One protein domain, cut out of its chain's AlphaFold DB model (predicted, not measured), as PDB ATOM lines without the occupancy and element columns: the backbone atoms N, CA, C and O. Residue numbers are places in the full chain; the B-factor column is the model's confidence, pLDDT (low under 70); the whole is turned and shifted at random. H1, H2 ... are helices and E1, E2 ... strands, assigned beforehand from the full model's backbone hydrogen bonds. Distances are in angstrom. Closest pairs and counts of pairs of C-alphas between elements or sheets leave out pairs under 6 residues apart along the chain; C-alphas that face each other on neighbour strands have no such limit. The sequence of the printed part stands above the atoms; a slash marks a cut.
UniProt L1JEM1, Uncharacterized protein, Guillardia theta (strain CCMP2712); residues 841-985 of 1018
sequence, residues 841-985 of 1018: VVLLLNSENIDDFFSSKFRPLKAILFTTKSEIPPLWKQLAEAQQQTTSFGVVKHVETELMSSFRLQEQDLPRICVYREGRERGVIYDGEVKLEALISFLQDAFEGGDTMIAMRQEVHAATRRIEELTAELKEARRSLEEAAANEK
ATOM      1  N   VAL A 841      27.634   2.100 -57.314       93.62
ATOM      2  CA  VAL A 841      27.800   1.649 -55.918       93.62
ATOM      3  C   VAL A 841      26.736   2.292 -55.019       93.62
ATOM      4  O   VAL A 841      26.098   1.603 -54.225       93.62
ATOM      5  N   VAL A 842      26.498   3.595 -55.208       96.56
ATOM      6  CA  VAL A 842      25.415   4.376 -54.592       96.56
ATOM      7  C   VAL A 842      24.702   5.163 -55.689       96.56
ATOM      8  O   VAL A 842      25.358   5.852 -56.472       96.56
ATOM      9  N   LEU A 843      23.373   5.103 -55.713       96.06
ATOM     10  CA  LEU A 843      22.529   5.861 -56.634       96.06
ATOM     11  C   LEU A 843      22.027   7.160 -56.004       96.06
ATOM     12  O   LEU A 843      21.626   7.190 -54.842       96.06
ATOM     13  N   LEU A 844      22.003   8.229 -56.799       96.69
ATOM     14  CA  LEU A 844      21.198   9.412 -56.507       96.69
ATOM     15  C   LEU A 844      19.778   9.137 -56.997       96.69
ATOM     16  O   LEU A 844      19.584   8.882 -58.186       96.69
ATOM     17  N   LEU A 845      18.816   9.142 -56.079       97.00
ATOM     18  CA  LEU A 845      17.425   8.831 -56.382       97.00
ATOM     19  C   LEU A 845      16.621  10.110 -56.626       97.00
ATOM     20  O   LEU A 845      16.681  11.031 -55.810       97.00
ATOM     21  N   ASN A 846      15.867  10.122 -57.723       96.50
ATOM     22  CA  ASN A 846      14.912  11.164 -58.110       96.50
ATOM     23  C   ASN A 846      13.534  10.535 -58.397       96.50
ATOM     24  O   ASN A 846      13.366   9.317 -58.290       96.50
ATOM     25  N   SER A 847      12.528  11.343 -58.740       95.00
ATOM     26  CA  SER A 847      11.183  10.831 -59.056       95.00
ATOM     27  C   SER A 847      11.133   9.904 -60.281       95.00
ATOM     28  O   SER A 847      10.232   9.074 -60.361       95.00
ATOM     29  N   GLU A 848      12.112   9.982 -61.187       93.62
ATOM     30  CA  GLU A 848      12.180   9.173 -62.411       93.62
ATOM     31  C   GLU A 848      12.736   7.758 -62.170       93.62
ATOM     32  O   GLU A 848      12.226   6.794 -62.732       93.62
ATOM     33  N   ASN A 849      13.784   7.614 -61.345       94.50
ATOM     34  CA  ASN A 849      14.540   6.359 -61.210       94.50
ATOM     35  C   ASN A 849      14.200   5.525 -59.959       94.50
ATOM     36  O   ASN A 849      14.717   4.414 -59.790       94.50
ATOM     37  N   ILE A 850      13.349   6.037 -59.063       95.62
ATOM     38  CA  ILE A 850      13.089   5.377 -57.780       95.62
ATOM     39  C   ILE A 850      12.338   4.047 -57.925       95.62
ATOM     40  O   ILE A 850      12.627   3.091 -57.200       95.62
ATOM     41  N   ASP A 851      11.405   3.954 -58.870       94.00
ATOM     42  CA  ASP A 851      10.630   2.730 -59.063       94.00
ATOM     43  C   ASP A 851      11.456   1.648 -59.791       94.00
ATOM     44  O   ASP A 851      11.301   0.467 -59.471       94.00
ATOM     45  N   ASP A 852      12.443   2.012 -60.625       92.12
ATOM     46  CA  ASP A 852      13.472   1.081 -61.129       92.12
ATOM     47  C   ASP A 852      14.366   0.556 -59.986       92.12
ATOM     48  O   ASP A 852      14.656  -0.642 -59.900       92.12
ATOM     49  N   PHE A 853      14.778   1.435 -59.062       94.62
ATOM     50  CA  PHE A 853      15.589   1.070 -57.891       94.62
ATOM     51  C   PHE A 853      14.886   0.044 -56.984       94.62
ATOM     52  O   PHE A 853      15.527  -0.908 -56.519       94.62
ATOM     53  N   PHE A 854      13.571   0.188 -56.777       94.38
ATOM     54  CA  PHE A 854      12.750  -0.799 -56.066       94.38
ATOM     55  C   PHE A 854      12.456  -2.062 -56.888       94.38
ATOM     56  O   PHE A 854      12.447  -3.155 -56.319       94.38
ATOM     57  N   SER A 855      12.253  -1.942 -58.203       92.38
ATOM     58  CA  SER A 855      11.952  -3.075 -59.097       92.38
ATOM     59  C   SER A 855      13.162  -3.976 -59.372       92.38
ATOM     60  O   SER A 855      13.006  -5.146 -59.729       92.38
ATOM     61  N   SER A 856      14.378  -3.456 -59.192       90.31
ATOM     62  CA  SER A 856      15.632  -4.186 -59.376       90.31
ATOM     63  C   SER A 856      15.756  -5.384 -58.421       90.31
ATOM     64  O   SER A 856      15.964  -5.224 -57.219       90.31
ATOM     65  N   LYS A 857      15.701  -6.608 -58.957       90.00
ATOM     66  CA  LYS A 857      15.785  -7.863 -58.176       90.00
ATOM     67  C   LYS A 857      17.213  -8.296 -57.805       90.00
ATOM     68  O   LYS A 857      17.379  -9.292 -57.112       90.00
ATOM     69  N   PHE A 858      18.242  -7.576 -58.262       86.50
ATOM     70  CA  PHE A 858      19.652  -7.993 -58.158       86.50
ATOM     71  C   PHE A 858      20.216  -8.008 -56.734       86.50
ATOM     72  O   PHE A 858      21.109  -8.791 -56.431       86.50
ATOM     73  N   ARG A 859      19.704  -7.132 -55.870       91.50
ATOM     74  CA  ARG A 859      20.003  -7.082 -54.435       91.50
ATOM     75  C   ARG A 859      18.659  -6.832 -53.751       91.50
ATOM     76  O   ARG A 859      18.037  -5.830 -54.118       91.50
ATOM     77  N   PRO A 860      18.164  -7.708 -52.859       91.88
ATOM     78  CA  PRO A 860      16.826  -7.544 -52.298       91.88
ATOM     79  C   PRO A 860      16.763  -6.273 -51.446       91.88
ATOM     80  O   PRO A 860      16.032  -5.341 -51.778       91.88
ATOM     81  N   LEU A 861      17.621  -6.186 -50.426       95.62
ATOM     82  CA  LEU A 861      17.610  -5.095 -49.463       95.62
ATOM     83  C   LEU A 861      17.923  -3.749 -50.143       95.62
ATOM     84  O   LEU A 861      18.878  -3.623 -50.910       95.62
ATOM     85  N   LYS A 862      17.121  -2.724 -49.851       96.62
ATOM     86  CA  LYS A 862      17.252  -1.354 -50.361       96.62
ATOM     87  C   LYS A 862      17.470  -0.406 -49.190       96.62
ATOM     88  O   LYS A 862      16.553  -0.195 -48.403       96.62
ATOM     89  N   ALA A 863      18.650   0.190 -49.078       97.44
ATOM     90  CA  ALA A 863      18.940   1.207 -48.072       97.44
ATOM     91  C   ALA A 863      18.898   2.600 -48.715       97.44
ATOM     92  O   ALA A 863      19.675   2.887 -49.625       97.44
ATOM     93  N   ILE A 864      18.006   3.475 -48.246       97.94
ATOM     94  CA  ILE A 864      17.862   4.855 -48.729       97.94
ATOM     95  C   ILE A 864      18.251   5.826 -47.614       97.94
ATOM     96  O   ILE A 864      17.650   5.825 -46.538       97.94
ATOM     97  N   LEU A 865      19.235   6.681 -47.893       98.19
ATOM     98  CA  LEU A 865      19.602   7.819 -47.052       98.19
ATOM     99  C   LEU A 865      18.941   9.095 -47.585       98.19
ATOM    100  O   LEU A 865      19.276   9.570 -48.669       98.19
ATOM    101  N   PHE A 866      18.054   9.683 -46.794       98.12
ATOM    102  CA  PHE A 866      17.507  11.015 -47.023       98.12
ATOM    103  C   PHE A 866      18.431  12.046 -46.368       98.12
ATOM    104  O   PHE A 866      18.774  11.915 -45.188       98.12
ATOM    105  N   THR A 867      18.869  13.071 -47.105       98.00
ATOM    106  CA  THR A 867      19.827  14.054 -46.575       98.00
ATOM    107  C   THR A 867      19.676  15.466 -47.142       98.00
ATOM    108  O   THR A 867      19.308  15.683 -48.296       98.00
ATOM    109  N   THR A 868      20.028  16.456 -46.320       97.50
ATOM    110  CA  THR A 868      20.195  17.856 -46.733       97.50
ATOM    111  C   THR A 868      21.482  18.089 -47.534       97.50
ATOM    112  O   THR A 868      21.588  19.084 -48.246       97.50
ATOM    113  N   LYS A 869      22.463  17.177 -47.462       97.19
ATOM    114  CA  LYS A 869      23.767  17.330 -48.125       97.19
ATOM    115  C   LYS A 869      23.660  17.196 -49.650       97.19
ATOM    116  O   LYS A 869      22.980  16.318 -50.174       97.19
ATOM    117  N   SER A 870      24.388  18.051 -50.368       94.50
ATOM    118  CA  SER A 870      24.507  18.035 -51.835       94.50
ATOM    119  C   SER A 870      25.314  16.845 -52.371       94.50
ATOM    120  O   SER A 870      25.119  16.436 -53.520       94.50
ATOM    121  N   GLU A 871      26.198  16.284 -51.546       96.75
ATOM    122  CA  GLU A 871      27.116  15.193 -51.876       96.75
ATOM    123  C   GLU A 871      26.806  13.917 -51.082       96.75
ATOM    124  O   GLU A 871      26.366  13.970 -49.932       96.75
ATOM    125  N   ILE A 872      27.089  12.761 -51.691       97.50
ATOM    126  CA  ILE A 872      26.964  11.439 -51.060       97.50
ATOM    127  C   ILE A 872      27.995  11.332 -49.919       97.50
ATOM    128  O   ILE A 872      29.197  11.366 -50.209       97.50
ATOM    129  N   PRO A 873      27.581  11.155 -48.647       97.38
ATOM    130  CA  PRO A 873      28.518  11.083 -47.526       97.38
ATOM    131  C   PRO A 873      29.524   9.927 -47.672       97.38
ATOM    132  O   PRO A 873      29.106   8.822 -48.025       97.38
ATOM    133  N   PRO A 874      30.822  10.115 -47.348       97.06
ATOM    134  CA  PRO A 874      31.842   9.070 -47.506       97.06
ATOM    135  C   PRO A 874      31.507   7.752 -46.792       97.06
ATOM    136  O   PRO A 874      31.675   6.685 -47.374       97.06
ATOM    137  N   LEU A 875      30.932   7.832 -45.585       97.00
ATOM    138  CA  LEU A 875      30.445   6.676 -44.821       97.00
ATOM    139  C   LEU A 875      29.413   5.839 -45.600       97.00
ATOM    140  O   LEU A 875      29.404   4.617 -45.495       97.00
ATOM    141  N   TRP A 876      28.559   6.482 -46.402       97.88
ATOM    142  CA  TRP A 876      27.537   5.801 -47.203       97.88
ATOM    143  C   TRP A 876      28.148   5.082 -48.413       97.88
ATOM    144  O   TRP A 876      27.666   4.021 -48.792       97.88
ATOM    145  N   LYS A 877      29.251   5.605 -48.973       97.00
ATOM    146  CA  LYS A 877      30.039   4.902 -50.003       97.00
ATOM    147  C   LYS A 877      30.732   3.670 -49.419       97.00
ATOM    148  O   LYS A 877      30.553   2.583 -49.948       97.00
ATOM    149  N   GLN A 878      31.414   3.820 -48.282       97.38
ATOM    150  CA  GLN A 878      32.080   2.711 -47.580       97.38
ATOM    151  C   GLN A 878      31.099   1.600 -47.179       97.38
ATOM    152  O   GLN A 878      31.388   0.420 -47.358       97.38
ATOM    153  N   LEU A 879      29.913   1.966 -46.680       97.50
ATOM    154  CA  LEU A 879      28.845   1.014 -46.370       97.50
ATOM    155  C   LEU A 879      28.339   0.291 -47.630       97.50
ATOM    156  O   LEU A 879      28.096  -0.914 -47.592       97.50
ATOM    157  N   ALA A 880      28.224   1.010 -48.749       97.00
ATOM    158  CA  ALA A 880      27.780   0.461 -50.024       97.00
ATOM    159  C   ALA A 880      28.814  -0.431 -50.723       97.00
ATOM    160  O   ALA A 880      28.432  -1.393 -51.385       97.00
ATOM    161  N   GLU A 881      30.106  -0.164 -50.531       95.88
ATOM    162  CA  GLU A 881      31.211  -1.051 -50.908       95.88
ATOM    163  C   GLU A 881      31.188  -2.321 -50.036       95.88
ATOM    164  O   GLU A 881      31.201  -3.438 -50.552       95.88
ATOM    165  N   ALA A 882      31.047  -2.169 -48.713       96.56
ATOM    166  CA  ALA A 882      31.029  -3.278 -47.754       96.56
ATOM    167  C   ALA A 882      29.790  -4.194 -47.843       96.56
ATOM    168  O   ALA A 882      29.838  -5.329 -47.369       96.56
ATOM    169  N   GLN A 883      28.677  -3.720 -48.413       96.31
ATOM    170  CA  GLN A 883      27.416  -4.467 -48.566       96.31
ATOM    171  C   GLN A 883      26.935  -4.540 -50.030       96.31
ATOM    172  O   GLN A 883      25.754  -4.781 -50.292       96.31
ATOM    173  N   GLN A 884      27.843  -4.384 -51.003       93.88
ATOM    174  CA  GLN A 884      27.508  -4.331 -52.436       93.88
ATOM    175  C   GLN A 884      26.780  -5.589 -52.955       93.88
ATOM    176  O   GLN A 884      26.083  -5.516 -53.961       93.88
ATOM    177  N   GLN A 885      26.927  -6.739 -52.291       93.06
ATOM    178  CA  GLN A 885      26.296  -8.004 -52.697       93.06
ATOM    179  C   GLN A 885      24.874  -8.187 -52.139       93.06
ATOM    180  O   GLN A 885      24.038  -8.804 -52.790       93.06
ATOM    181  N   THR A 886      24.585  -7.651 -50.949       95.19
ATOM    182  CA  THR A 886      23.303  -7.839 -50.240       95.19
ATOM    183  C   THR A 886      22.322  -6.696 -50.484       95.19
ATOM    184  O   THR A 886      21.110  -6.919 -50.502       95.19
ATOM    185  N   THR A 887      22.843  -5.476 -50.668       96.38
ATOM    186  CA  THR A 887      22.072  -4.239 -50.498       96.38
ATOM    187  C   THR A 887      22.299  -3.243 -51.643       96.38
ATOM    188  O   THR A 887      23.433  -2.955 -52.039       96.38
ATOM    189  N   SER A 888      21.217  -2.689 -52.196       96.62
ATOM    190  CA  SER A 888      21.245  -1.518 -53.086       96.62
ATOM    191  C   SER A 888      21.192  -0.236 -52.256       96.62
ATOM    192  O   SER A 888      20.332  -0.107 -51.385       96.62
ATOM    193  N   PHE A 889      22.063   0.730 -52.551       97.56
ATOM    194  CA  PHE A 889      22.154   1.984 -51.800       97.56
ATOM    195  C   PHE A 889      21.661   3.170 -52.621       97.56
ATOM    196  O   PHE A 889      22.182   3.448 -53.699       97.56
ATOM    197  N   GLY A 890      20.672   3.876 -52.083       97.44
ATOM    198  CA  GLY A 890      20.123   5.112 -52.626       97.44
ATOM    199  C   GLY A 890      20.423   6.311 -51.728       97.44
ATOM    200  O   GLY A 890      20.599   6.174 -50.514       97.44
ATOM    201  N   VAL A 891      20.456   7.498 -52.324       98.12
ATOM    202  CA  VAL A 891      20.501   8.790 -51.633       98.12
ATOM    203  C   VAL A 891      19.444   9.704 -52.236       98.12
ATOM    204  O   VAL A 891      19.520  10.034 -53.416       98.12
ATOM    205  N   VAL A 892      18.494  10.137 -51.410       98.06
ATOM    206  CA  VAL A 892      17.489  11.150 -51.754       98.06
ATOM    207  C   VAL A 892      17.927  12.479 -51.143       98.06
ATOM    208  O   VAL A 892      18.265  12.557 -49.958       98.06
ATOM    209  N   LYS A 893      17.937  13.537 -51.952       97.50
ATOM    210  CA  LYS A 893      18.259  14.895 -51.499       97.50
ATOM    211  C   LYS A 893      16.990  15.615 -51.051       97.50
ATOM    212  O   LYS A 893      15.931  15.387 -51.616       97.50
ATOM    213  N   HIS A 894      17.110  16.548 -50.108       96.81
ATOM    214  CA  HIS A 894      15.990  17.395 -49.663       96.81
ATOM    215  C   HIS A 894      15.253  18.134 -50.806       96.81
ATOM    216  O   HIS A 894      14.055  18.369 -50.698       96.81
ATOM    217  N   VAL A 895      15.942  18.442 -51.917       97.06
ATOM    218  CA  VAL A 895      15.337  19.049 -53.121       97.06
ATOM    219  C   VAL A 895      14.331  18.142 -53.845       97.06
ATOM    220  O   VAL A 895      13.475  18.651 -54.562       97.06
ATOM    221  N   GLU A 896      14.374  16.825 -53.625       97.19
ATOM    222  CA  GLU A 896      13.426  15.843 -54.170       97.19
ATOM    223  C   GLU A 896      12.134  15.832 -53.328       97.19
ATOM    224  O   GLU A 896      11.779  14.847 -52.670       97.19
ATOM    225  N   THR A 897      11.440  16.972 -53.286       96.75
ATOM    226  CA  THR A 897      10.306  17.219 -52.376       96.75
ATOM    227  C   THR A 897       9.129  16.267 -52.604       96.75
ATOM    228  O   THR A 897       8.445  15.893 -51.648       96.75
ATOM    229  N   GLU A 898       8.926  15.799 -53.838       96.00
ATOM    230  CA  GLU A 898       7.948  14.758 -54.183       96.00
ATOM    231  C   GLU A 898       8.291  13.412 -53.527       96.00
ATOM    232  O   GLU A 898       7.427  12.774 -52.916       96.00
ATOM    233  N   LEU A 899       9.567  12.999 -53.576       95.69
ATOM    234  CA  LEU A 899      10.031  11.773 -52.927       95.69
ATOM    235  C   LEU A 899       9.880  11.871 -51.410       95.69
ATOM    236  O   LEU A 899       9.251  10.995 -50.816       95.69
ATOM    237  N   MET A 900      10.394  12.950 -50.806       96.50
ATOM    238  CA  MET A 900      10.257  13.251 -49.373       96.50
ATOM    239  C   MET A 900       8.797  13.130 -48.910       96.50
ATOM    240  O   MET A 900       8.498  12.407 -47.956       96.50
ATOM    241  N   SER A 901       7.877  13.746 -49.661       95.44
ATOM    242  CA  SER A 901       6.433  13.684 -49.411       95.44
ATOM    243  C   SER A 901       5.882  12.257 -49.512       95.44
ATOM    244  O   SER A 901       5.106  11.838 -48.652       95.44
ATOM    245  N   SER A 902       6.315  11.475 -50.509       94.44
ATOM    246  CA  SER A 902       5.880  10.080 -50.687       94.44
ATOM    247  C   SER A 902       6.291   9.163 -49.524       94.44
ATOM    248  O   SER A 902       5.546   8.250 -49.166       94.44
ATOM    249  N   PHE A 903       7.427   9.451 -48.877       94.69
ATOM    250  CA  PHE A 903       7.900   8.749 -47.677       94.69
ATOM    251  C   PHE A 903       7.421   9.374 -46.360       94.69
ATOM    252  O   PHE A 903       7.721   8.841 -45.293       94.69
ATOM    253  N   ARG A 904       6.625  10.452 -46.424       95.94
ATOM    254  CA  ARG A 904       6.091  11.199 -45.270       95.94
ATOM    255  C   ARG A 904       7.178  11.804 -44.368       95.94
ATOM    256  O   ARG A 904       6.948  11.968 -43.172       95.94
ATOM    257  N   LEU A 905       8.334  12.133 -44.942       96.38
ATOM    258  CA  LEU A 905       9.442  12.797 -44.252       96.38
ATOM    259  C   LEU A 905       9.394  14.309 -44.497       96.38
ATOM    260  O   LEU A 905       9.057  14.763 -45.591       96.38
ATOM    261  N   GLN A 906       9.778  15.086 -43.491       96.19
ATOM    262  CA  GLN A 906       9.986  16.530 -43.565       96.19
ATOM    263  C   GLN A 906      11.483  16.860 -43.473       96.19
ATOM    264  O   GLN A 906      12.296  16.032 -43.066       96.19
ATOM    265  N   GLU A 907      11.876  18.087 -43.826       95.88
ATOM    266  CA  GLU A 907      13.289  18.508 -43.784       95.88
ATOM    267  C   GLU A 907      13.907  18.420 -42.377       95.88
ATOM    268  O   GLU A 907      15.098  18.145 -42.243       95.88
ATOM    269  N   GLN A 908      13.092  18.592 -41.330       96.44
ATOM    270  CA  GLN A 908      13.498  18.458 -39.926       96.44
ATOM    271  C   GLN A 908      13.849  17.016 -39.513       96.44
ATOM    272  O   GLN A 908      14.541  16.826 -38.517       96.44
ATOM    273  N   ASP A 909      13.401  16.008 -40.271       95.31
ATOM    274  CA  ASP A 909      13.672  14.592 -39.991       95.31
ATOM    275  C   ASP A 909      15.034  14.141 -40.563       95.31
ATOM    276  O   ASP A 909      15.400  12.968 -40.474       95.31
ATOM    277  N   LEU A 910      15.783  15.050 -41.201       96.31
ATOM    278  CA  LEU A 910      17.011  14.741 -41.931       96.31
ATOM    279  C   LEU A 910      18.275  14.899 -41.059       96.31
ATOM    280  O   LEU A 910      18.427  15.911 -40.375       96.31
ATOM    281  N   PRO A 911      19.257  13.978 -41.152       97.25
ATOM    282  CA  PRO A 911      19.303  12.820 -42.045       97.25
ATOM    283  C   PRO A 911      18.489  11.622 -41.526       97.25
ATOM    284  O   PRO A 911      18.598  11.245 -40.361       97.25
ATOM    285  N   ARG A 912      17.749  10.961 -42.425       97.38
ATOM    286  CA  ARG A 912      16.972   9.746 -42.125       97.38
ATOM    287  C   ARG A 912      17.476   8.580 -42.971       97.38
ATOM    288  O   ARG A 912      17.734   8.756 -44.157       97.38
ATOM    289  N   ILE A 913      17.584   7.388 -42.388       97.56
ATOM    290  CA  ILE A 913      17.914   6.153 -43.115       97.56
ATOM    291  C   ILE A 913      16.697   5.232 -43.055       97.56
ATOM    292  O   ILE A 913      16.218   4.921 -41.965       97.56
ATOM    293  N   CYS A 914      16.205   4.799 -44.213       96.88
ATOM    294  CA  CYS A 914      15.104   3.842 -44.337       96.88
ATOM    295  C   CYS A 914      15.578   2.610 -45.112       96.88
ATOM    296  O   CYS A 914      16.282   2.745 -46.114       96.88
ATOM    297  N   VAL A 915      15.188   1.420 -44.660       96.25
ATOM    298  CA  VAL A 915      15.576   0.142 -45.266       96.25
ATOM    299  C   VAL A 915      14.328  -0.642 -45.662       96.25
ATOM    300  O   VAL A 915      13.442  -0.861 -44.843       96.25
ATOM    301  N   TYR A 916      14.262  -1.060 -46.922       95.62
ATOM    302  CA  TYR A 916      13.162  -1.827 -47.516       95.62
ATOM    303  C   TYR A 916      13.703  -3.186 -47.950       95.62
ATOM    304  O   TYR A 916      14.873  -3.287 -48.321       95.62
ATOM    305  N   ARG A 917      12.873  -4.229 -47.920       91.19
ATOM    306  CA  ARG A 917      13.309  -5.588 -48.270       91.19
ATOM    307  C   ARG A 917      12.934  -5.993 -49.692       91.19
ATOM    308  O   ARG A 917      13.795  -6.471 -50.417       91.19
ATOM    309  N   GLU A 918      11.677  -5.805 -50.082       86.44
ATOM    310  CA  GLU A 918      11.157  -6.113 -51.418       86.44
ATOM    311  C   GLU A 918      10.091  -5.060 -51.773       86.44
ATOM    312  O   GLU A 918       9.123  -4.875 -51.037       86.44
ATOM    313  N   GLY A 919      10.277  -4.331 -52.879       87.62
ATOM    314  CA  GLY A 919       9.378  -3.240 -53.275       87.62
ATOM    315  C   GLY A 919       9.375  -2.030 -52.321       87.62
ATOM    316  O   GLY A 919      10.307  -1.809 -51.549       87.62
ATOM    317  N   ARG A 920       8.315  -1.216 -52.417       86.56
ATOM    318  CA  ARG A 920       8.165   0.092 -51.739       86.56
ATOM    319  C   ARG A 920       7.365   0.018 -50.426       86.56
ATOM    320  O   ARG A 920       7.179   1.034 -49.756       86.56
ATOM    321  N   GLU A 921       6.870  -1.161 -50.050       80.88
ATOM    322  CA  GLU A 921       6.018  -1.331 -48.868       80.88
ATOM    323  C   GLU A 921       6.831  -1.390 -47.565       80.88
ATOM    324  O   GLU A 921       7.855  -2.059 -47.481       80.88
ATOM    325  N   ARG A 922       6.349  -0.673 -46.537       84.25
ATOM    326  CA  ARG A 922       6.831  -0.701 -45.138       84.25
ATOM    327  C   ARG A 922       8.359  -0.684 -44.952       84.25
ATOM    328  O   ARG A 922       8.914  -1.515 -44.241       84.25
ATOM    329  N   GLY A 923       9.026   0.330 -45.500       91.94
ATOM    330  CA  GLY A 923      10.418   0.613 -45.137       91.94
ATOM    331  C   GLY A 923      10.584   0.824 -43.634       91.94
ATOM    332  O   GLY A 923       9.864   1.621 -43.029       91.94
ATOM    333  N   VAL A 924      11.544   0.122 -43.040       93.94
ATOM    334  CA  VAL A 924      11.866   0.214 -41.618       93.94
ATOM    335  C   VAL A 924      12.911   1.306 -41.406       93.94
ATOM    336  O   VAL A 924      13.916   1.373 -42.115       93.94
ATOM    337  N   ILE A 925      12.668   2.193 -40.441       94.88
ATOM    338  CA  ILE A 925      13.499   3.382 -40.226       94.88
ATOM    339  C   ILE A 925      14.602   3.087 -39.200       94.88
ATOM    340  O   ILE A 925      14.350   2.511 -38.139       94.88
ATOM    341  N   TYR A 926      15.834   3.485 -39.513       95.69
ATOM    342  CA  TYR A 926      16.981   3.317 -38.629       95.69
ATOM    343  C   TYR A 926      17.105   4.492 -37.647       95.69
ATOM    344  O   TYR A 926      17.383   5.624 -38.042       95.69
ATOM    345  N   ASP A 927      16.940   4.186 -36.359       93.62
ATOM    346  CA  ASP A 927      17.094   5.114 -35.225       93.62
ATOM    347  C   ASP A 927      18.404   4.881 -34.431       93.62
ATOM    348  O   ASP A 927      18.543   5.365 -33.307       93.62
ATOM    349  N   GLY A 928      19.334   4.081 -34.961       92.50
ATOM    350  CA  GLY A 928      20.585   3.721 -34.286       92.50
ATOM    351  C   GLY A 928      21.711   4.749 -34.453       92.50
ATOM    352  O   GLY A 928      21.586   5.745 -35.166       92.50
ATOM    353  N   GLU A 929      22.853   4.490 -33.810       93.25
ATOM    354  CA  GLU A 929      24.059   5.304 -33.994       93.25
ATOM    355  C   GLU A 929      24.589   5.203 -35.432       93.25
ATOM    356  O   GLU A 929      24.828   4.113 -35.946       93.25
ATOM    357  N   VAL A 930      24.872   6.344 -36.066       94.31
ATOM    358  CA  VAL A 930      25.388   6.407 -37.447       94.31
ATOM    359  C   VAL A 930      26.900   6.104 -37.488       94.31
ATOM    360  O   VAL A 930      27.721   6.960 -37.816       94.31
ATOM    361  N   LYS A 931      27.267   4.874 -37.111       96.25
ATOM    362  CA  LYS A 931      28.623   4.291 -37.160       96.25
ATOM    363  C   LYS A 931      28.661   3.148 -38.179       96.25
ATOM    364  O   LYS A 931      27.644   2.491 -38.400       96.25
ATOM    365  N   LEU A 932      29.819   2.899 -38.794       95.81
ATOM    366  CA  LEU A 932      29.950   1.928 -39.888       95.81
ATOM    367  C   LEU A 932      29.561   0.511 -39.442       95.81
ATOM    368  O   LEU A 932      28.777  -0.159 -40.103       95.81
ATOM    369  N   GLU A 933      30.047   0.092 -38.278       96.31
ATOM    370  CA  GLU A 933      29.846  -1.236 -37.698       96.31
ATOM    371  C   GLU A 933      28.381  -1.448 -37.287       96.31
ATOM    372  O   GLU A 933      27.801  -2.508 -37.526       96.31
ATOM    373  N   ALA A 934      27.762  -0.410 -36.714       94.94
ATOM    374  CA  ALA A 934      26.363  -0.420 -36.293       94.94
ATOM    375  C   ALA A 934      25.392  -0.466 -37.487       94.94
ATOM    376  O   ALA A 934      24.338  -1.099 -37.392       94.94
ATOM    377  N   LEU A 935      25.756   0.167 -38.608       97.12
ATOM    378  CA  LEU A 935      25.007   0.126 -39.865       97.12
ATOM    379  C   LEU A 935      25.201  -1.204 -40.607       97.12
ATOM    380  O   LEU A 935      24.211  -1.785 -41.043       97.12
ATOM    381  N   ILE A 936      26.433  -1.724 -40.702       96.44
ATOM    382  CA  ILE A 936      26.710  -3.048 -41.293       96.44
ATOM    383  C   ILE A 936      25.921  -4.129 -40.546       96.44
ATOM    384  O   ILE A 936      25.159  -4.863 -41.168       96.44
ATOM    385  N   SER A 937      26.027  -4.170 -39.214       95.06
ATOM    386  CA  SER A 937      25.311  -5.157 -38.400       95.06
ATOM    387  C   SER A 937      23.787  -5.019 -38.516       95.06
ATOM    388  O   SER A 937      23.091  -6.025 -38.549       95.06
ATOM    389  N   PHE A 938      23.249  -3.801 -38.635       95.31
ATOM    390  CA  PHE A 938      21.814  -3.608 -38.865       95.31
ATOM    391  C   PHE A 938      21.355  -4.120 -40.237       95.31
ATOM    392  O   PHE A 938      20.300  -4.741 -40.329       95.31
ATOM    393  N   LEU A 939      22.133  -3.885 -41.300       96.06
ATOM    394  CA  LEU A 939      21.809  -4.381 -42.640       96.06
ATOM    395  C   LEU A 939      21.950  -5.908 -42.743       96.06
ATOM    396  O   LEU A 939      21.169  -6.533 -43.454       96.06
ATOM    397  N   GLN A 940      22.881  -6.512 -42.001       95.25
ATOM    398  CA  GLN A 940      23.000  -7.970 -41.881       95.25
ATOM    399  C   GLN A 940      21.787  -8.576 -41.158       95.25
ATOM    400  O   GLN A 940      21.128  -9.442 -41.730       95.25
ATOM    401  N   ASP A 941      21.408  -8.061 -39.981       93.75
ATOM    402  CA  ASP A 941      20.183  -8.478 -39.276       93.75
ATOM    403  C   ASP A 941      18.928  -8.323 -40.163       93.75
ATOM    404  O   ASP A 941      18.051  -9.189 -40.168       93.75
ATOM    405  N   ALA A 942      18.846  -7.233 -40.937       93.94
ATOM    406  CA  ALA A 942      17.744  -6.959 -41.858       93.94
ATOM    407  C   ALA A 942      17.708  -7.905 -43.073       93.94
ATOM    408  O   ALA A 942      16.625  -8.246 -43.549       93.94
ATOM    409  N   PHE A 943      18.870  -8.336 -43.568       94.00
ATOM    410  CA  PHE A 943      18.995  -9.273 -44.685       94.00
ATOM    411  C   PHE A 943      18.718 -10.723 -44.258       94.00
ATOM    412  O   PHE A 943      17.943 -11.416 -44.915       94.00
ATOM    413  N   GLU A 944      19.322 -11.179 -43.156       92.06
ATOM    414  CA  GLU A 944      19.211 -12.564 -42.680       92.06
ATOM    415  C   GLU A 944      17.894 -12.829 -41.940       92.06
ATOM    416  O   GLU A 944      17.257 -13.863 -42.140       92.06
ATOM    417  N   GLY A 945      17.478 -11.896 -41.080       82.94
ATOM    418  CA  GLY A 945      16.317 -12.052 -40.207       82.94
ATOM    419  C   GLY A 945      15.036 -11.383 -40.701       82.94
ATOM    420  O   GLY A 945      13.945 -11.783 -40.294       82.94
ATOM    421  N   GLY A 946      15.144 -10.383 -41.579       84.56
ATOM    422  CA  GLY A 946      14.003  -9.589 -42.037       84.56
ATOM    423  C   GLY A 946      13.300  -8.814 -40.918       84.56
ATOM    424  O   GLY A 946      13.822  -8.628 -39.817       84.56
ATOM    425  N   ASP A 947      12.082  -8.365 -41.217       81.50
ATOM    426  CA  ASP A 947      11.259  -7.459 -40.411       81.50
ATOM    427  C   ASP A 947      11.155  -7.845 -38.926       81.50
ATOM    428  O   ASP A 947      11.110  -6.965 -38.071       81.50
ATOM    429  N   THR A 948      11.147  -9.141 -38.594       86.56
ATOM    430  CA  THR A 948      11.062  -9.628 -37.207       86.56
ATOM    431  C   THR A 948      12.331  -9.347 -36.408       86.56
ATOM    432  O   THR A 948      12.233  -8.837 -35.293       86.56
ATOM    433  N   MET A 949      13.518  -9.609 -36.964       86.69
ATOM    434  CA  MET A 949      14.785  -9.275 -36.299       86.69
ATOM    435  C   MET A 949      14.995  -7.762 -36.225       86.69
ATOM    436  O   MET A 949      15.471  -7.266 -35.203       86.69
ATOM    437  N   ILE A 950      14.575  -7.012 -37.251       85.94
ATOM    438  CA  ILE A 950      14.629  -5.546 -37.214       85.94
ATOM    439  C   ILE A 950      13.700  -5.002 -36.119       85.94
ATOM    440  O   ILE A 950      14.135  -4.175 -35.318       85.94
ATOM    441  N   ALA A 951      12.458  -5.493 -36.033       85.62
ATOM    442  CA  ALA A 951      11.503  -5.101 -34.998       85.62
ATOM    443  C   ALA A 951      12.016  -5.448 -33.592       85.62
ATOM    444  O   ALA A 951      12.029  -4.581 -32.724       85.62
ATOM    445  N   MET A 952      12.540  -6.662 -33.377       86.69
ATOM    446  CA  MET A 952      13.146  -7.045 -32.096       86.69
ATOM    447  C   MET A 952      14.354  -6.163 -31.742       86.69
ATOM    448  O   MET A 952      14.479  -5.730 -30.597       86.69
ATOM    449  N   ARG A 953      15.223  -5.826 -32.705       85.75
ATOM    450  CA  ARG A 953      16.343  -4.894 -32.484       85.75
ATOM    451  C   ARG A 953      15.847  -3.474 -32.170       85.75
ATOM    452  O   ARG A 953      16.417  -2.814 -31.302       85.75
ATOM    453  N   GLN A 954      14.783  -2.999 -32.820       87.00
ATOM    454  CA  GLN A 954      14.155  -1.706 -32.519       87.00
ATOM    455  C   GLN A 954      13.512  -1.685 -31.125       87.00
ATOM    456  O   GLN A 954      13.729  -0.728 -30.386       87.00
ATOM    457  N   GLU A 955      12.791  -2.739 -30.730       88.25
ATOM    458  CA  GLU A 955      12.238  -2.902 -29.379       88.25
ATOM    459  C   GLU A 955      13.348  -2.927 -28.321       88.25
ATOM    460  O   GLU A 955      13.249  -2.226 -27.315       88.25
ATOM    461  N   VAL A 956      14.453  -3.642 -28.569       88.50
ATOM    462  CA  VAL A 956      15.633  -3.646 -27.690       88.50
ATOM    463  C   VAL A 956      16.273  -2.255 -27.598       88.50
ATOM    464  O   VAL A 956      16.582  -1.809 -26.495       88.50
ATOM    465  N   HIS A 957      16.437  -1.516 -28.700       85.50
ATOM    466  CA  HIS A 957      16.956  -0.141 -28.646       85.50
ATOM    467  C   HIS A 957      15.977   0.855 -28.002       85.50
ATOM    468  O   HIS A 957      16.418   1.829 -27.391       85.50
ATOM    469  N   ALA A 958      14.663   0.644 -28.105       86.00
ATOM    470  CA  ALA A 958      13.661   1.437 -27.396       86.00
ATOM    471  C   ALA A 958      13.680   1.139 -25.887       86.00
ATOM    472  O   ALA A 958      13.689   2.065 -25.079       86.00
ATOM    473  N   ALA A 959      13.775  -0.136 -25.501       88.19
ATOM    474  CA  ALA A 959      13.916  -0.561 -24.112       88.19
ATOM    475  C   ALA A 959      15.222  -0.046 -23.488       88.19
ATOM    476  O   ALA A 959      15.189   0.496 -22.388       88.19
ATOM    477  N   THR A 960      16.353  -0.134 -24.197       88.31
ATOM    478  CA  THR A 960      17.641   0.408 -23.734       88.31
ATOM    479  C   THR A 960      17.586   1.925 -23.570       88.31
ATOM    480  O   THR A 960      17.940   2.404 -22.497       88.31
ATOM    481  N   ARG A 961      17.044   2.680 -24.541       86.50
ATOM    482  CA  ARG A 961      16.825   4.132 -24.382       86.50
ATOM    483  C   ARG A 961      15.930   4.444 -23.178       86.50
ATOM    484  O   ARG A 961      16.263   5.320 -22.387       86.50
ATOM    485  N   ARG A 962      14.853   3.678 -22.961       90.69
ATOM    486  CA  ARG A 962      13.970   3.873 -21.799       90.69
ATOM    487  C   ARG A 962      14.646   3.520 -20.469       90.69
ATOM    488  O   ARG A 962      14.361   4.154 -19.458       90.69
ATOM    489  N   ILE A 963      15.563   2.551 -20.452       90.31
ATOM    490  CA  ILE A 963      16.421   2.256 -19.294       90.31
ATOM    491  C   ILE A 963      17.423   3.395 -19.069       90.31
ATOM    492  O   ILE A 963      17.607   3.815 -17.931       90.31
ATOM    493  N   GLU A 964      18.041   3.938 -20.116       90.69
ATOM    494  CA  GLU A 964      18.960   5.076 -20.013       90.69
ATOM    495  C   GLU A 964      18.254   6.312 -19.441       90.69
ATOM    496  O   GLU A 964      18.732   6.848 -18.439       90.69
ATOM    497  N   GLU A 965      17.081   6.673 -19.977       93.00
ATOM    498  CA  GLU A 965      16.174   7.700 -19.437       93.00
ATOM    499  C   GLU A 965      15.869   7.457 -17.954       93.00
ATOM    500  O   GLU A 965      16.170   8.306 -17.119       93.00
ATOM    501  N   LEU A 966      15.368   6.269 -17.590       94.00
ATOM    502  CA  LEU A 966      15.053   5.935 -16.197       94.00
ATOM    503  C   LEU A 966      16.294   5.959 -15.288       94.00
ATOM    504  O   LEU A 966      16.188   6.332 -14.122       94.00
ATOM    505  N   THR A 967      17.492   5.615 -15.778       93.06
ATOM    506  CA  THR A 967      18.725   5.768 -14.981       93.06
ATOM    507  C   THR A 967      19.204   7.214 -14.895       93.06
ATOM    508  O   THR A 967      19.918   7.534 -13.947       93.06
ATOM    509  N   ALA A 968      18.855   8.084 -15.846       92.31
ATOM    510  CA  ALA A 968      19.100   9.520 -15.758       92.31
ATOM    511  C   ALA A 968      18.139  10.160 -14.744       92.31
ATOM    512  O   ALA A 968      18.613  10.776 -13.792       92.31
ATOM    513  N   GLU A 969      16.834   9.885 -14.860       94.00
ATOM    514  CA  GLU A 969      15.798  10.260 -13.886       94.00
ATOM    515  C   GLU A 969      16.179   9.790 -12.466       94.00
ATOM    516  O   GLU A 969      16.162  10.579 -11.524       94.00
ATOM    517  N   LEU A 970      16.626   8.537 -12.293       93.19
ATOM    518  CA  LEU A 970      17.083   8.018 -10.995       93.19
ATOM    519  C   LEU A 970      18.380   8.671 -10.489       93.19
ATOM    520  O   LEU A 970      18.542   8.817  -9.278       93.19
ATOM    521  N   LYS A 971      19.312   9.072 -11.367       93.25
ATOM    522  CA  LYS A 971      20.520   9.825 -10.967       93.25
ATOM    523  C   LYS A 971      20.168  11.252 -10.542       93.25
ATOM    524  O   LYS A 971      20.763  11.754  -9.594       93.25
ATOM    525  N   GLU A 972      19.212  11.890 -11.209       93.50
ATOM    526  CA  GLU A 972      18.740  13.236 -10.887       93.50
ATOM    527  C   GLU A 972      17.901  13.251  -9.602       93.50
ATOM    528  O   GLU A 972      18.210  14.007  -8.684       93.50
ATOM    529  N   ALA A 973      16.943  12.331  -9.459       91.00
ATOM    530  CA  ALA A 973      16.192  12.126  -8.220       91.00
ATOM    531  C   ALA A 973      17.108  11.757  -7.039       91.00
ATOM    532  O   ALA A 973      16.881  12.181  -5.907       91.00
ATOM    533  N   ARG A 974      18.186  10.999  -7.286       92.50
ATOM    534  CA  ARG A 974      19.202  10.729  -6.265       92.50
ATOM    535  C   ARG A 974      19.985  11.988  -5.879       92.50
ATOM    536  O   ARG A 974      20.210  12.178  -4.690       92.50
ATOM    537  N   ARG A 975      20.370  12.844  -6.834       91.56
ATOM    538  CA  ARG A 975      21.009  14.138  -6.528       91.56
ATOM    539  C   ARG A 975      20.088  15.023  -5.695       91.56
ATOM    540  O   ARG A 975      20.521  15.491  -4.652       91.56
ATOM    541  N   SER A 976      18.816  15.164  -6.072       90.38
ATOM    542  CA  SER A 976      17.866  15.975  -5.300       90.38
ATOM    543  C   SER A 976      17.586  15.404  -3.902       90.38
ATOM    544  O   SER A 976      17.387  16.174  -2.965       90.38
ATOM    545  N   LEU A 977      17.652  14.080  -3.712       89.56
ATOM    546  CA  LEU A 977      17.616  13.444  -2.387       89.56
ATOM    547  C   LEU A 977      18.904  13.659  -1.575       89.56
ATOM    548  O   LEU A 977      18.826  13.875  -0.368       89.56
ATOM    549  N   GLU A 978      20.081  13.611  -2.201       90.62
ATOM    550  CA  GLU A 978      21.363  13.884  -1.534       90.62
ATOM    551  C   GLU A 978      21.490  15.375  -1.152       90.62
ATOM    552  O   GLU A 978      21.954  15.686  -0.054       90.62
ATOM    553  N   GLU A 979      20.975  16.286  -1.983       87.19
ATOM    554  CA  GLU A 979      20.812  17.719  -1.695       87.19
ATOM    555  C   GLU A 979      19.774  17.968  -0.588       87.19
ATOM    556  O   GLU A 979      20.053  18.693   0.368       87.19
ATOM    557  N   ALA A 980      18.602  17.324  -0.640       83.44
ATOM    558  CA  ALA A 980      17.595  17.419   0.419       83.44
ATOM    559  C   ALA A 980      18.132  16.908   1.769       83.44
ATOM    560  O   ALA A 980      17.961  17.576   2.785       83.44
ATOM    561  N   ALA A 981      18.856  15.786   1.783       81.69
ATOM    562  CA  ALA A 981      19.477  15.236   2.989       81.69
ATOM    563  C   ALA A 981      20.672  16.070   3.503       81.69
ATOM    564  O   ALA A 981      21.039  15.960   4.678       81.69
ATOM    565  N   ALA A 982      21.295  16.898   2.658       78.75
ATOM    566  CA  ALA A 982      22.236  17.926   3.097       78.75
ATOM    567  C   ALA A 982      21.487  19.095   3.765       78.75
ATOM    568  O   ALA A 982      21.801  19.451   4.901       78.75
ATOM    569  N   ASN A 983      20.429  19.600   3.124       75.44
ATOM    570  CA  ASN A 983      19.577  20.671   3.650       75.44
ATOM    571  C   ASN A 983      18.891  20.288   4.978       75.44
ATOM    572  O   ASN A 983      18.784  21.121   5.879       75.44
ATOM    573  N   GLU A 984      18.476  19.029   5.155       75.62
ATOM    574  CA  GLU A 984      17.954  18.519   6.433       75.62
ATOM    575  C   GLU A 984      19.016  18.514   7.539       75.62
ATOM    576  O   GLU A 984      18.700  18.832   8.684       75.62
ATOM    577  N   LYS A 985      20.285  18.214   7.227       70.38
ATOM    578  CA  LYS A 985      21.384  18.287   8.208       70.38
ATOM    579  C   LYS A 985      21.697  19.728   8.602       70.38
ATOM    580  O   LYS A 985      21.958  19.984   9.778       70.38
TER     581      LYS A 985
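This is residues 841 to 985 of the 1018 residues of an uncharacterized protein of Guillardia theta (strain CCMP2712) (UniProt L1JEM1). A compact body, built on a strongly twisted sheet of five strands with H2 and H4 over one face and the short H1 on the opposite face, has one very long helix, H5, running out of it as an arm. The first turns of H5 pack over E5 and, only just, over E4 at one edge of the sheet, and residues 959 to 985 stick out free, making most of the length. The 145 printed residues hold five named helices and five named strands, in the order E1 H1 E2 H2 E3 H3 E4 E5 H4 H5; the sheet, in the order E1 E3 E2 E4 E5, is mixed, and the class is mixed, helices and strands. The whole is loose, with a radius of gyration of the C-alphas of 19.7 A and spans of 71 by 33 by 27 A.

E1, residues 842 to 845, begins at C-alpha 842 (25.415, 4.376, -54.592). H1 follows at 850 to 855, E2 at 861 to 867 with 19.5 A, and H2 at 874 to 882 with 12.4 A. E3 is residues 887 to 893, 19.5 A, H3 is 897 to 902, E4 is 912 to 916, 13.3 A, and E5 is 924 to 926. H4, residues 932 to 944, is 18.3 A long; H5, residues 946 to 985, is 57.9 A long and ends at C-alpha 985 (21.384, 18.287, 8.208).

E1 is parallel to E3, with N 843 and O 889 at 2.9 A, and E3 is parallel to E2, with N 890 and O 863 at 2.8 A. E2 and E4 are antiparallel, with N 864 and O 914 at 2.8 A; E4 and E5 form a hairpin, with N 924 and O 915 at 2.8 A. E2, H2 and E3 make a strand-helix-strand unit, two parallel neighbour strands with a helix between, and E1, H1 and E2 a split one with E3 between its strands; both crossovers are right-handed. H1 is on the sheet at a height of 8.6 A, on the opposite face from H2, at 8.9 A over E3, and H4, at 9.3 A. H3 only grazes the sheet with residues 899 to 900. H4 touches H2 with residues 932 to 936 alone, at a steep tilt of 41 degrees, the same way; the closest C-alphas are those of Leu 879 and Leu 932, 6.6 A. H5 touches H4 at a steep tilt of 45 degrees, opposite ways, closest at the C-alphas of Ala 942 and Ile 950, 5.8 A. In H1 to H5 every O i to N i+4 pair is within hydrogen-bond range.

The two C-alphas farthest apart are those of Asp 852 and Lys 985, 71.9 A. Without residues 959 to 985 the body spans 33 by 31 by 28 A. The printed part has no cut and no long link. Its mean pLDDT is 92.8, and no printed residue is under 70.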